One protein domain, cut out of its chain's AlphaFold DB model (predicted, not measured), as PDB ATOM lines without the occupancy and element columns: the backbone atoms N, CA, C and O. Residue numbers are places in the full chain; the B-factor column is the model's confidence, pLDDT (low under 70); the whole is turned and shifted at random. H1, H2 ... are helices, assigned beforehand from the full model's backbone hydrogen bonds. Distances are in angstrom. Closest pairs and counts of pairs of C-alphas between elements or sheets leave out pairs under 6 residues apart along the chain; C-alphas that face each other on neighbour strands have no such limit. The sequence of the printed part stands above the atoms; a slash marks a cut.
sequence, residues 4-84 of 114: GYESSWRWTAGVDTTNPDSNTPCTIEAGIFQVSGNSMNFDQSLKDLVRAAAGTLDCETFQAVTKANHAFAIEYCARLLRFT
ATOM      1  N   GLY A   4     114.254 158.490 176.731       51.88
ATOM      2  CA  GLY A   4     113.774 157.658 177.836       51.88
ATOM      3  C   GLY A   4     112.743 158.314 178.763       51.88
ATOM      4  O   GLY A   4     111.902 157.601 179.293       51.88
ATOM      5  N   TYR A   5     112.773 159.639 178.943       52.53
ATOM      6  CA  TYR A   5     111.775 160.377 179.735       52.53
ATOM      7  C   TYR A   5     110.538 160.723 178.896       52.53
ATOM      8  O   TYR A   5     109.419 160.574 179.366       52.53
ATOM      9  N   GLU A   6     110.748 161.139 177.645       55.75
ATOM     10  CA  GLU A   6     109.684 161.645 176.765       55.75
ATOM     11  C   GLU A   6     108.825 160.531 176.156       55.75
ATOM     12  O   GLU A   6     107.631 160.694 175.944       55.75
ATOM     13  N   SER A   7     109.414 159.373 175.847       56.66
ATOM     14  CA  SER A   7     108.696 158.306 175.137       56.66
ATOM     15  C   SER A   7     109.020 156.900 175.625       56.66
ATOM     16  O   SER A   7     108.592 155.931 174.998       56.66
ATOM     17  N   SER A   8     109.801 156.746 176.699       68.50
ATOM     18  CA  SER A   8     110.373 155.449 177.092       68.50
ATOM     19  C   SER A   8     111.075 154.753 175.916       68.50
ATOM     20  O   SER A   8     110.933 153.546 175.725       68.50
ATOM     21  N   TRP A   9     111.793 155.533 175.097       65.06
ATOM     22  CA  TRP A   9     112.475 155.083 173.875       65.06
ATOM     23  C   TRP A   9     111.545 154.574 172.758       65.06
ATOM     24  O   TRP A   9     111.985 153.876 171.842       65.06
ATOM     25  N   ARG A  10     110.254 154.926 172.790       68.62
ATOM     26  CA  ARG A  10     109.277 154.492 171.786       68.62
ATOM     27  C   ARG A  10     109.224 155.471 170.618       68.62
ATOM     28  O   ARG A  10     108.585 156.516 170.680       68.62
ATOM     29  N   TRP A  11     109.809 155.066 169.496       67.31
ATOM     30  CA  TRP A  11     109.740 155.793 168.221       67.31
ATOM     31  C   TRP A  11     108.318 156.040 167.723       67.31
ATOM     32  O   TRP A  11     108.057 157.046 167.079       67.31
ATOM     33  N   THR A  12     107.385 155.153 168.059       67.88
ATOM     34  CA  THR A  12     105.978 155.269 167.665       67.88
ATOM     35  C   THR A  12     105.127 156.025 168.686       67.88
ATOM     36  O   THR A  12     103.906 156.026 168.546       67.88
ATOM     37  N   ALA A  13     105.727 156.623 169.724       67.31
ATOM     38  CA  ALA A  13     104.991 157.387 170.727       67.31
ATOM     39  C   ALA A  13     104.268 158.590 170.102       67.31
ATOM     40  O   ALA A  13     104.729 159.186 169.123       67.31
ATOM     41  N   GLY A  14     103.125 158.945 170.682       59.38
ATOM     42  CA  GLY A  14     102.224 159.971 170.164       59.38
ATOM     43  C   GLY A  14     101.111 159.399 169.280       59.38
ATOM     44  O   GLY A  14     101.306 158.429 168.547       59.38
ATOM     45  N   VAL A  15      99.963 160.072 169.323       57.94
ATOM     46  CA  VAL A  15      98.619 159.656 168.875       57.94
ATOM     47  C   VAL A  15      97.984 158.593 169.774       57.94
ATOM     48  O   VAL A  15      98.052 157.392 169.527       57.94
ATOM     49  N   ASP A  16      97.318 159.102 170.811       50.88
ATOM     50  CA  ASP A  16      96.147 158.481 171.420       50.88
ATOM     51  C   ASP A  16      94.914 158.907 170.602       50.88
ATOM     52  O   ASP A  16      94.551 160.081 170.578       50.88
ATOM     53  N   THR A  17      94.286 157.967 169.896       50.19
ATOM     54  CA  THR A  17      93.079 158.217 169.086       50.19
ATOM     55  C   THR A  17      91.795 158.301 169.920       50.19
ATOM     56  O   THR A  17      90.716 158.438 169.350       50.19
ATOM     57  N   THR A  18      91.879 158.159 171.247       47.22
ATOM     58  CA  THR A  18      90.720 158.116 172.153       47.22
ATOM     59  C   THR A  18      90.490 159.405 172.942       47.22
ATOM     60  O   THR A  18      89.475 159.505 173.629       47.22
ATOM     61  N   ASN A  19      91.365 160.409 172.812       46.62
ATOM     62  CA  ASN A  19      91.247 161.675 173.534       46.62
ATOM     63  C   ASN A  19      90.693 162.815 172.638       46.62
ATOM     64  O   ASN A  19      91.441 163.364 171.825       46.62
ATOM     65  N   PRO A  20      89.411 163.205 172.790       48.47
ATOM     66  CA  PRO A  20      88.771 164.270 172.009       48.47
ATOM     67  C   PRO A  20      89.235 165.700 172.360       48.47
ATOM     68  O   PRO A  20      88.786 166.649 171.720       48.47
ATOM     69  N   ASP A  21      90.141 165.874 173.332       46.03
ATOM     70  CA  ASP A  21      90.713 167.178 173.704       46.03
ATOM     71  C   ASP A  21      92.086 167.466 173.046       46.03
ATOM     72  O   ASP A  21      92.696 168.510 173.283       46.03
ATOM     73  N   SER A  22      92.586 166.584 172.167       45.38
ATOM     74  CA  SER A  22      93.892 166.714 171.485       45.38
ATOM     75  C   SER A  22      93.780 167.424 170.120       45.38
ATOM     76  O   SER A  22      94.060 166.876 169.056       45.38
ATOM     77  N   ASN A  23      93.283 168.661 170.120       50.56
ATOM     78  CA  ASN A  23      92.621 169.241 168.942       50.56
ATOM     79  C   ASN A  23      93.519 170.001 167.948       50.56
ATOM     80  O   ASN A  23      93.252 171.162 167.657       50.56
ATOM     81  N   THR A  24      94.564 169.368 167.403       56.72
ATOM     82  CA  THR A  24      95.015 169.527 165.993       56.72
ATOM     83  C   THR A  24      96.313 168.741 165.722       56.72
ATOM     84  O   THR A  24      97.184 168.666 166.589       56.72
ATOM     85  N   PRO A  25      96.536 168.225 164.496       59.41
ATOM     86  CA  PRO A  25      97.770 167.511 164.135       59.41
ATOM     87  C   PRO A  25      99.073 168.282 164.422       59.41
ATOM     88  O   PRO A  25     100.133 167.683 164.588       59.41
ATOM     89  N   CYS A  26      99.021 169.613 164.489       60.47
ATOM     90  CA  CYS A  26     100.196 170.448 164.728       60.47
ATOM     91  C   CYS A  26     100.561 170.630 166.210       60.47
ATOM     92  O   CYS A  26     101.691 171.032 166.489       60.47
ATOM     93  N   THR A  27      99.655 170.358 167.154       59.25
ATOM     94  CA  THR A  27      99.922 170.497 168.599       59.25
ATOM     95  C   THR A  27     100.363 169.190 169.246       59.25
ATOM     96  O   THR A  27     101.074 169.232 170.246       59.25
ATOM     97  N   ILE A  28      99.997 168.047 168.662       61.56
ATOM     98  CA  ILE A  28     100.362 166.725 169.174       61.56
ATOM     99  C   ILE A  28     101.869 166.516 169.067       61.56
ATOM    100  O   ILE A  28     102.463 166.624 167.994       61.56
ATOM    101  N   GLU A  29     102.466 166.173 170.198       65.56
ATOM    102  CA  GLU A  29     103.850 165.748 170.306       65.56
ATOM    103  C   GLU A  29     104.000 164.295 169.826       65.56
ATOM    104  O   GLU A  29     103.276 163.391 170.249       65.56
ATOM    105  N   ALA A  30     104.916 164.064 168.883       60.56
ATOM    106  CA  ALA A  30     105.071 162.775 168.218       60.56
ATOM    107  C   ALA A  30     106.528 162.312 168.146       60.56
ATOM    108  O   ALA A  30     107.469 163.104 168.071       60.56
ATOM    109  N   GLY A  31     106.697 160.991 168.120       61.06
ATOM    110  CA  GLY A  31     107.988 160.336 167.980       61.06
ATOM    111  C   GLY A  31     108.751 160.211 169.293       61.06
ATOM    112  O   GLY A  31     108.279 160.600 170.365       61.06
ATOM    113  N   ILE A  32     109.969 159.672 169.195       67.50
ATOM    114  CA  ILE A  32     110.824 159.386 170.356       67.50
ATOM    115  C   ILE A  32     111.143 160.640 171.191       67.50
ATOM    116  O   ILE A  32     111.390 160.564 172.395       67.50
ATOM    117  N   PHE A  33     111.123 161.792 170.527       70.69
ATOM    118  CA  PHE A  33     111.397 163.101 171.087       70.69
ATOM    119  C   PHE A  33     110.122 163.917 171.290       70.69
ATOM    120  O   PHE A  33     110.260 165.111 171.439       70.69
ATOM    121  N   GLN A  34     108.915 163.340 171.225       68.19
ATOM    122  CA  GLN A  34     107.659 164.054 171.520       68.19
ATOM    123  C   GLN A  34     107.634 165.493 170.950       68.19
ATOM    124  O   GLN A  34     107.498 166.474 171.670       68.19
ATOM    125  N   VAL A  35     107.837 165.639 169.636       72.31
ATOM    126  CA  VAL A  35     107.915 166.963 168.996       72.31
ATOM    127  C   VAL A  35     106.618 167.268 168.263       72.31
ATOM    128  O   VAL A  35     106.119 166.422 167.521       72.31
ATOM    129  N   SER A  36     106.078 168.473 168.449       79.56
ATOM    130  CA  SER A  36     104.862 168.924 167.765       79.56
ATOM    131  C   SER A  36     105.152 169.664 166.458       79.56
ATOM    132  O   SER A  36     106.193 170.310 166.303       79.56
ATOM    133  N   GLY A  37     104.211 169.611 165.509       74.94
ATOM    134  CA  GLY A  37     104.325 170.288 164.210       74.94
ATOM    135  C   GLY A  37     104.467 171.814 164.315       74.94
ATOM    136  O   GLY A  37     105.122 172.435 163.480       74.94
ATOM    137  N   ASN A  38     103.963 172.429 165.389       79.81
ATOM    138  CA  ASN A  38     104.155 173.856 165.673       79.81
ATOM    139  C   ASN A  38     105.633 174.257 165.744       79.81
ATOM    140  O   ASN A  38     105.980 175.394 165.413       79.81
ATOM    141  N   SER A  39     106.510 173.321 166.119       78.88
ATOM    142  CA  SER A  39     107.948 173.566 166.199       78.88
ATOM    143  C   SER A  39     108.578 173.950 164.853       78.88
ATOM    144  O   SER A  39     109.595 174.640 164.831       78.88
ATOM    145  N   MET A  40     107.947 173.604 163.725       83.44
ATOM    146  CA  MET A  40     108.422 174.004 162.396       83.44
ATOM    147  C   MET A  40     108.465 175.527 162.226       83.44
ATOM    148  O   MET A  40     109.175 176.035 161.365       83.44
ATOM    149  N   ASN A  41     107.703 176.280 163.024       86.25
ATOM    150  CA  ASN A  41     107.646 177.736 162.933       86.25
ATOM    151  C   ASN A  41     108.742 178.460 163.726       86.25
ATOM    152  O   ASN A  41     108.813 179.683 163.628       86.25
ATOM    153  N   PHE A  42     109.606 177.750 164.464       81.62
ATOM    154  CA  PHE A  42     110.734 178.389 165.153       81.62
ATOM    155  C   PHE A  42     111.768 178.969 164.183       81.62
ATOM    156  O   PHE A  42     112.373 179.988 164.503       81.62
ATOM    157  N   ASP A  43     111.974 178.338 163.021       87.12
ATOM    158  CA  ASP A  43     112.961 178.785 162.040       87.12
ATOM    159  C   ASP A  43     112.710 178.194 160.642       87.12
ATOM    160  O   ASP A  43     112.188 177.085 160.498       87.12
ATOM    161  N   GLN A  44     113.131 178.908 159.593       88.25
ATOM    162  CA  GLN A  44     112.984 178.446 158.209       88.25
ATOM    163  C   GLN A  44     113.781 177.159 157.936       88.25
ATOM    164  O   GLN A  44     113.301 176.293 157.204       88.25
ATOM    165  N   SER A  45     114.935 176.966 158.583       88.94
ATOM    166  CA  SER A  45     115.753 175.760 158.405       88.94
ATOM    167  C   SER A  45     115.070 174.477 158.890       88.94
ATOM    168  O   SER A  45     115.392 173.395 158.393       88.94
ATOM    169  N   LEU A  46     114.118 174.577 159.828       88.38
ATOM    170  CA  LEU A  46     113.297 173.443 160.260       88.38
ATOM    171  C   LEU A  46     112.271 173.082 159.187       88.38
ATOM    172  O   LEU A  46     112.118 171.910 158.857       88.38
ATOM    173  N   LYS A  47     111.629 174.082 158.573       90.25
ATOM    174  CA  LYS A  47     110.710 173.869 157.442       90.25
ATOM    175  C   LYS A  47     111.425 173.248 156.251       90.25
ATOM    176  O   LYS A  47     110.892 172.342 155.620       90.25
ATOM    177  N   ASP A  48     112.631 173.711 155.951       92.31
ATOM    178  CA  ASP A  48     113.405 173.192 154.825       92.31
ATOM    179  C   ASP A  48     113.831 171.741 155.066       92.31
ATOM    180  O   ASP A  48     113.730 170.914 154.159       92.31
ATOM    181  N   LEU A  49     114.209 171.399 156.304       90.88
ATOM    182  CA  LEU A  49     114.500 170.018 156.693       90.88
ATOM    183  C   LEU A  49     113.265 169.115 156.556       90.88
ATOM    184  O   LEU A  49     113.371 168.005 156.036       90.88
ATOM    185  N   VAL A  50     112.091 169.591 156.980       91.19
ATOM    186  CA  VAL A  50     110.832 168.842 156.840       91.19
ATOM    187  C   VAL A  50     110.476 168.659 155.371       91.19
ATOM    188  O   VAL A  50     110.183 167.543 154.962       91.19
ATOM    189  N   ARG A  51     110.579 169.699 154.537       92.62
ATOM    190  CA  ARG A  51     110.338 169.567 153.092       92.62
ATOM    191  C   ARG A  51     111.298 168.587 152.430       92.62
ATOM    192  O   ARG A  51     110.860 167.814 151.586       92.62
ATOM    193  N   ALA A  52     112.571 168.592 152.817       92.31
ATOM    194  CA  ALA A  52     113.552 167.653 152.283       92.31
ATOM    195  C   ALA A  52     113.226 166.193 152.646       92.31
ATOM    196  O   ALA A  52     113.461 165.301 151.837       92.31
ATOM    197  N   ALA A  53     112.672 165.949 153.838       89.62
ATOM    198  CA  ALA A  53     112.359 164.601 154.314       89.62
ATOM    199  C   ALA A  53     110.947 164.110 153.944       89.62
ATOM    200  O   ALA A  53     110.751 162.914 153.747       89.62
ATOM    201  N   ALA A  54     109.969 165.015 153.875       88.56
ATOM    202  CA  ALA A  54     108.542 164.703 153.782       88.56
ATOM    203  C   ALA A  54     107.861 165.263 152.521       88.56
ATOM    204  O   ALA A  54     106.729 164.894 152.225       88.56
ATOM    205  N   GLY A  55     108.493 166.193 151.797       89.62
ATOM    206  CA  GLY A  55     107.915 166.855 150.617       89.62
ATOM    207  C   GLY A  55     106.780 167.849 150.912       89.62
ATOM    208  O   GLY A  55     106.356 168.580 150.022       89.62
ATOM    209  N   THR A  56     106.309 167.926 152.157       89.50
ATOM    210  CA  THR A  56     105.211 168.791 152.612       89.50
ATOM    211  C   THR A  56     105.504 169.340 154.010       89.50
ATOM    212  O   THR A  56     106.387 168.839 154.694       89.50
ATOM    213  N   LEU A  57     104.776 170.379 154.426       87.81
ATOM    214  CA  LEU A  57     104.776 170.907 155.800       87.81
ATOM    215  C   LEU A  57     103.497 170.537 156.565       87.81
ATOM    216  O   LEU A  57     103.198 171.124 157.602       87.81
ATOM    217  N   ASP A  58     102.720 169.604 156.023       86.38
ATOM    218  CA  ASP A  58     101.550 169.066 156.694       86.38
ATOM    219  C   ASP A  58     101.940 168.364 158.007       86.38
ATOM    220  O   ASP A  58     102.917 167.616 158.078       86.38
ATOM    221  N   CYS A  59     101.168 168.624 159.058       81.88
ATOM    222  CA  CYS A  59     101.492 168.171 160.403       81.88
ATOM    223  C   CYS A  59     101.258 166.666 160.593       81.88
ATOM    224  O   CYS A  59     101.996 166.045 161.353       81.88
ATOM    225  N   GLU A  60     100.305 166.052 159.887       82.44
ATOM    226  CA  GLU A  60     100.118 164.593 159.929       82.44
ATOM    227  C   GLU A  60     101.311 163.884 159.287       82.44
ATOM    228  O   GLU A  60     101.897 162.960 159.859       82.44
ATOM    229  N   THR A  61     101.740 164.388 158.130       84.62
ATOM    230  CA  THR A  61     102.913 163.876 157.421       84.62
ATOM    231  C   THR A  61     104.187 164.085 158.240       84.62
ATOM    232  O   THR A  61     105.018 163.180 158.332       84.62
ATOM    233  N   PHE A  62     104.329 165.238 158.901       86.12
ATOM    234  CA  PHE A  62     105.425 165.497 159.835       86.12
ATOM    235  C   PHE A  62     105.470 164.456 160.959       86.12
ATOM    236  O   PHE A  62     106.537 163.903 161.233       86.12
ATOM    237  N   GLN A  63     104.334 164.133 161.587       82.06
ATOM    238  CA  GLN A  63     104.291 163.103 162.628       82.06
ATOM    239  C   GLN A  63     104.683 161.728 162.080       82.06
ATOM    240  O   GLN A  63     105.492 161.029 162.694       82.06
ATOM    241  N   ALA A  64     104.143 161.343 160.922       84.31
ATOM    242  CA  ALA A  64     104.449 160.062 160.294       84.31
ATOM    243  C   ALA A  64     105.949 159.931 159.981       84.31
ATOM    244  O   ALA A  64     106.573 158.932 160.343       84.31
ATOM    245  N   VAL A  65     106.554 160.964 159.386       85.19
ATOM    246  CA  VAL A  65     107.983 160.983 159.043       85.19
ATOM    247  C   VAL A  65     108.864 161.046 160.290       85.19
ATOM    248  O   VAL A  65     109.875 160.352 160.340       85.19
ATOM    249  N   THR A  66     108.471 161.783 161.331       83.88
ATOM    250  CA  THR A  66     109.202 161.816 162.613       83.88
ATOM    251  C   THR A  66     109.240 160.439 163.284       83.88
ATOM    252  O   THR A  66     110.243 160.074 163.893       83.88
ATOM    253  N   LYS A  67     108.169 159.647 163.159       81.31
ATOM    254  CA  LYS A  67     108.109 158.279 163.698       81.31
ATOM    255  C   LYS A  67     108.869 157.269 162.835       81.31
ATOM    256  O   LYS A  67     109.486 156.361 163.378       81.31
ATOM    257  N   ALA A  68     108.805 157.406 161.510       83.06
ATOM    258  CA  ALA A  68     109.336 156.418 160.568       83.06
ATOM    259  C   ALA A  68     110.805 156.654 160.170       83.06
ATOM    260  O   ALA A  68     111.528 155.703 159.884       83.06
ATOM    261  N   ASN A  69     111.258 157.910 160.129       85.31
ATOM    262  CA  ASN A  69     112.603 158.283 159.701       85.31
ATOM    263  C   ASN A  69     113.433 158.753 160.900       85.31
ATOM    264  O   ASN A  69     113.444 159.929 161.266       85.31
ATOM    265  N   HIS A  70     114.162 157.814 161.506       85.38
ATOM    266  CA  HIS A  70     114.935 158.072 162.722       85.38
ATOM    267  C   HIS A  70     116.065 159.090 162.508       85.38
ATOM    268  O   HIS A  70     116.312 159.920 163.381       85.38
ATOM    269  N   ALA A  71     116.729 159.064 161.346       84.38
ATOM    270  CA  ALA A  71     117.785 160.025 161.023       84.38
ATOM    271  C   ALA A  71     117.229 161.454 160.959       84.38
ATOM    272  O   ALA A  71     117.799 162.371 161.551       84.38
ATOM    273  N   PHE A  72     116.072 161.622 160.313       87.69
ATOM    274  CA  PHE A  72     115.350 162.889 160.310       87.69
ATOM    275  C   PHE A  72     114.949 163.314 161.727       87.69
ATOM    276  O   PHE A  72     115.200 164.454 162.101       87.69
ATOM    277  N   ALA A  73     114.377 162.418 162.533       82.06
ATOM    278  CA  ALA A  73     113.915 162.749 163.881       82.06
ATOM    279  C   ALA A  73     115.054 163.232 164.796       82.06
ATOM    280  O   ALA A  73     114.885 164.199 165.543       82.06
ATOM    281  N   ILE A  74     116.225 162.592 164.710       81.88
ATOM    282  CA  ILE A  74     117.425 162.988 165.460       81.88
ATOM    283  C   ILE A  74     117.919 164.363 165.000       81.88
ATOM    284  O   ILE A  74     118.130 165.242 165.836       81.88
ATOM    285  N   GLU A  75     118.066 164.574 163.691       85.00
ATOM    286  CA  GLU A  75     118.539 165.848 163.135       85.00
ATOM    287  C   GLU A  75     117.562 166.995 163.434       85.00
ATOM    288  O   GLU A  75     117.969 168.090 163.831       85.00
ATOM    289  N   TYR A  76     116.259 166.738 163.304       87.62
ATOM    290  CA  TYR A  76     115.215 167.706 163.612       87.62
ATOM    291  C   TYR A  76     115.267 168.115 165.087       87.62
ATOM    292  O   TYR A  76     115.291 169.307 165.398       87.62
ATOM    293  N   CYS A  77     115.377 167.143 166.001       83.06
ATOM    294  CA  CYS A  77     115.534 167.407 167.430       83.06
ATOM    295  C   CYS A  77     116.814 168.211 167.720       83.06
ATOM    296  O   CYS A  77     116.763 169.225 168.419       83.06
ATOM    297  N   ALA A  78     117.952 167.828 167.132       83.31
ATOM    298  CA  ALA A  78     119.226 168.519 167.321       83.31
ATOM    299  C   ALA A  78     119.178 169.995 166.884       83.31
ATOM    300  O   ALA A  78     119.767 170.860 167.539       83.31
ATOM    301  N   ARG A  79     118.450 170.310 165.806       86.12
ATOM    302  CA  ARG A  79     118.216 171.698 165.376       86.12
ATOM    303  C   ARG A  79     117.240 172.425 166.285       86.12
ATOM    304  O   ARG A  79     117.498 173.574 166.638       86.12
ATOM    305  N   LEU A  80     116.159 171.767 166.697       83.62
ATOM    306  CA  LEU A  80     115.143 172.355 167.568       83.62
ATOM    307  C   LEU A  80     115.716 172.792 168.928       83.62
ATOM    308  O   LEU A  80     115.310 173.830 169.462       83.62
ATOM    309  N   LEU A  81     116.716 172.066 169.445       78.00
ATOM    310  CA  LEU A  81     117.457 172.425 170.662       78.00
ATOM    311  C   LEU A  81     118.137 173.803 170.593       78.00
ATOM    312  O   LEU A  81     118.469 174.373 171.624       78.00
ATOM    313  N   ARG A  82     118.342 174.379 169.404       78.94
ATOM    314  CA  ARG A  82     118.916 175.731 169.263       78.94
ATOM    315  C   ARG A  82     117.921 176.836 169.618       78.94
ATOM    316  O   ARG A  82     118.339 177.940 169.951       78.94
ATOM    317  N   PHE A  83     116.625 176.537 169.550       77.12
ATOM    318  CA  PHE A  83     115.541 177.510 169.712       77.12
ATOM    319  C   PHE A  83     114.765 177.286 171.003       77.12
ATOM    320  O   PHE A  83     114.379 178.233 171.685       77.12
ATOM    321  N   THR A  84     114.571 176.021 171.370       71.75
ATOM    322  CA  THR A  84     113.905 175.647 172.609       71.75
ATOM    323  C   THR A  84     114.925 174.950 173.492       71.75
ATOM    324  O   THR A  84     115.394 173.866 173.181       71.75
TER     325      THR A  84
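What this domain is: This is residues 4 to 84 of the 114 residues of an uncharacterized protein of Variovorax sp. WDL1 (UniProt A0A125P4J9). Two helices of equal length, H2 and H4, lie side by side and run opposite ways, while H3 and the short H1 splay from this pair at opposite ends and bring their first residues, Gly 37 and Cys 59, close together. Beyond that meeting place lies a long stretch with no named element, residues 4 to 36, from which residues 17 to 23 stick out as a free loop. The printed part has 81 residues with four named helices, in the order H1 H2 H3 H4, and no named strand. The class is all helix, though only 38 of the 81 residues are in named elements. The whole is compact, with a radius of gyration of the C-alphas of 11.8 A and spans of 33 by 25 by 22 A.

How they stand to each other: Begin with H2, residues 44 to 54, and H4, residues 70 to 80: they touch at a shallow tilt of 9 degrees, opposite ways, and their closest C-alphas, those of Leu 46 and Tyr 76, are 6.9 A apart. Next look at H3, residues 59 to 68, which touches H2 at a steep tilt of 66 degrees, with the C-alphas of Ala 54 and Val 65 closest at 6.5 A. H3 and H4 touch only at the corner by their link, where the C-alphas of Thr 66 and Ala 73 are closest at 5.0 A. H1, residues 37 to 42, touches H2 only at the corner by their link, with the C-alphas of Met 40 and Leu 46 closest at 5.4 A. H1 and H3 only just touch, with 3 pairs of C-alphas within 8 A, and stand about perpendicular at 81 degrees; their closest C-alphas are those of Gly 37 and Cys 59, at 5.2 A. H1 and H4 are close but not clearly touching, with the C-alphas of Ser 39 and Leu 80 closest at 7.4 A. The helix packing is mostly crossed, but only just: 1 of 3 pairs is at a shallow tilt. In H2, H3 and H4 every O i to N i+4 pair is within hydrogen-bond range; in H1 0 of 2 are, but 3 of 3 O i to N i+3 pairs are. Outside the helices, residues 29 to 30 pair with residues 35 to 36, antiparallel.

Where its parts are: Find C-alpha 44 at (112.984, 178.446, 158.209); from there H2 runs 15.1 A to C-alpha 54. H4, also 15.1 A long, ends at C-alpha 80, at (115.143, 172.355, 167.568). H3 measures 14.1 A from C-alpha 59 to C-alpha 68. H1 begins at C-alpha 37, at (104.325, 170.288, 164.210), and measures 10.4 A to C-alpha 42.

The domain as a whole: The two C-alphas farthest apart, those of Thr 18 and Ser 45, are 33.6 A apart. The printed part has no cut, and the links H1 to H2, H2 to H3 and H3 to H4 are tight. Look in the B-factor column for pLDDT under 70 at residues 4 to 32 and residue 34; the mean of the printed part is 74.6.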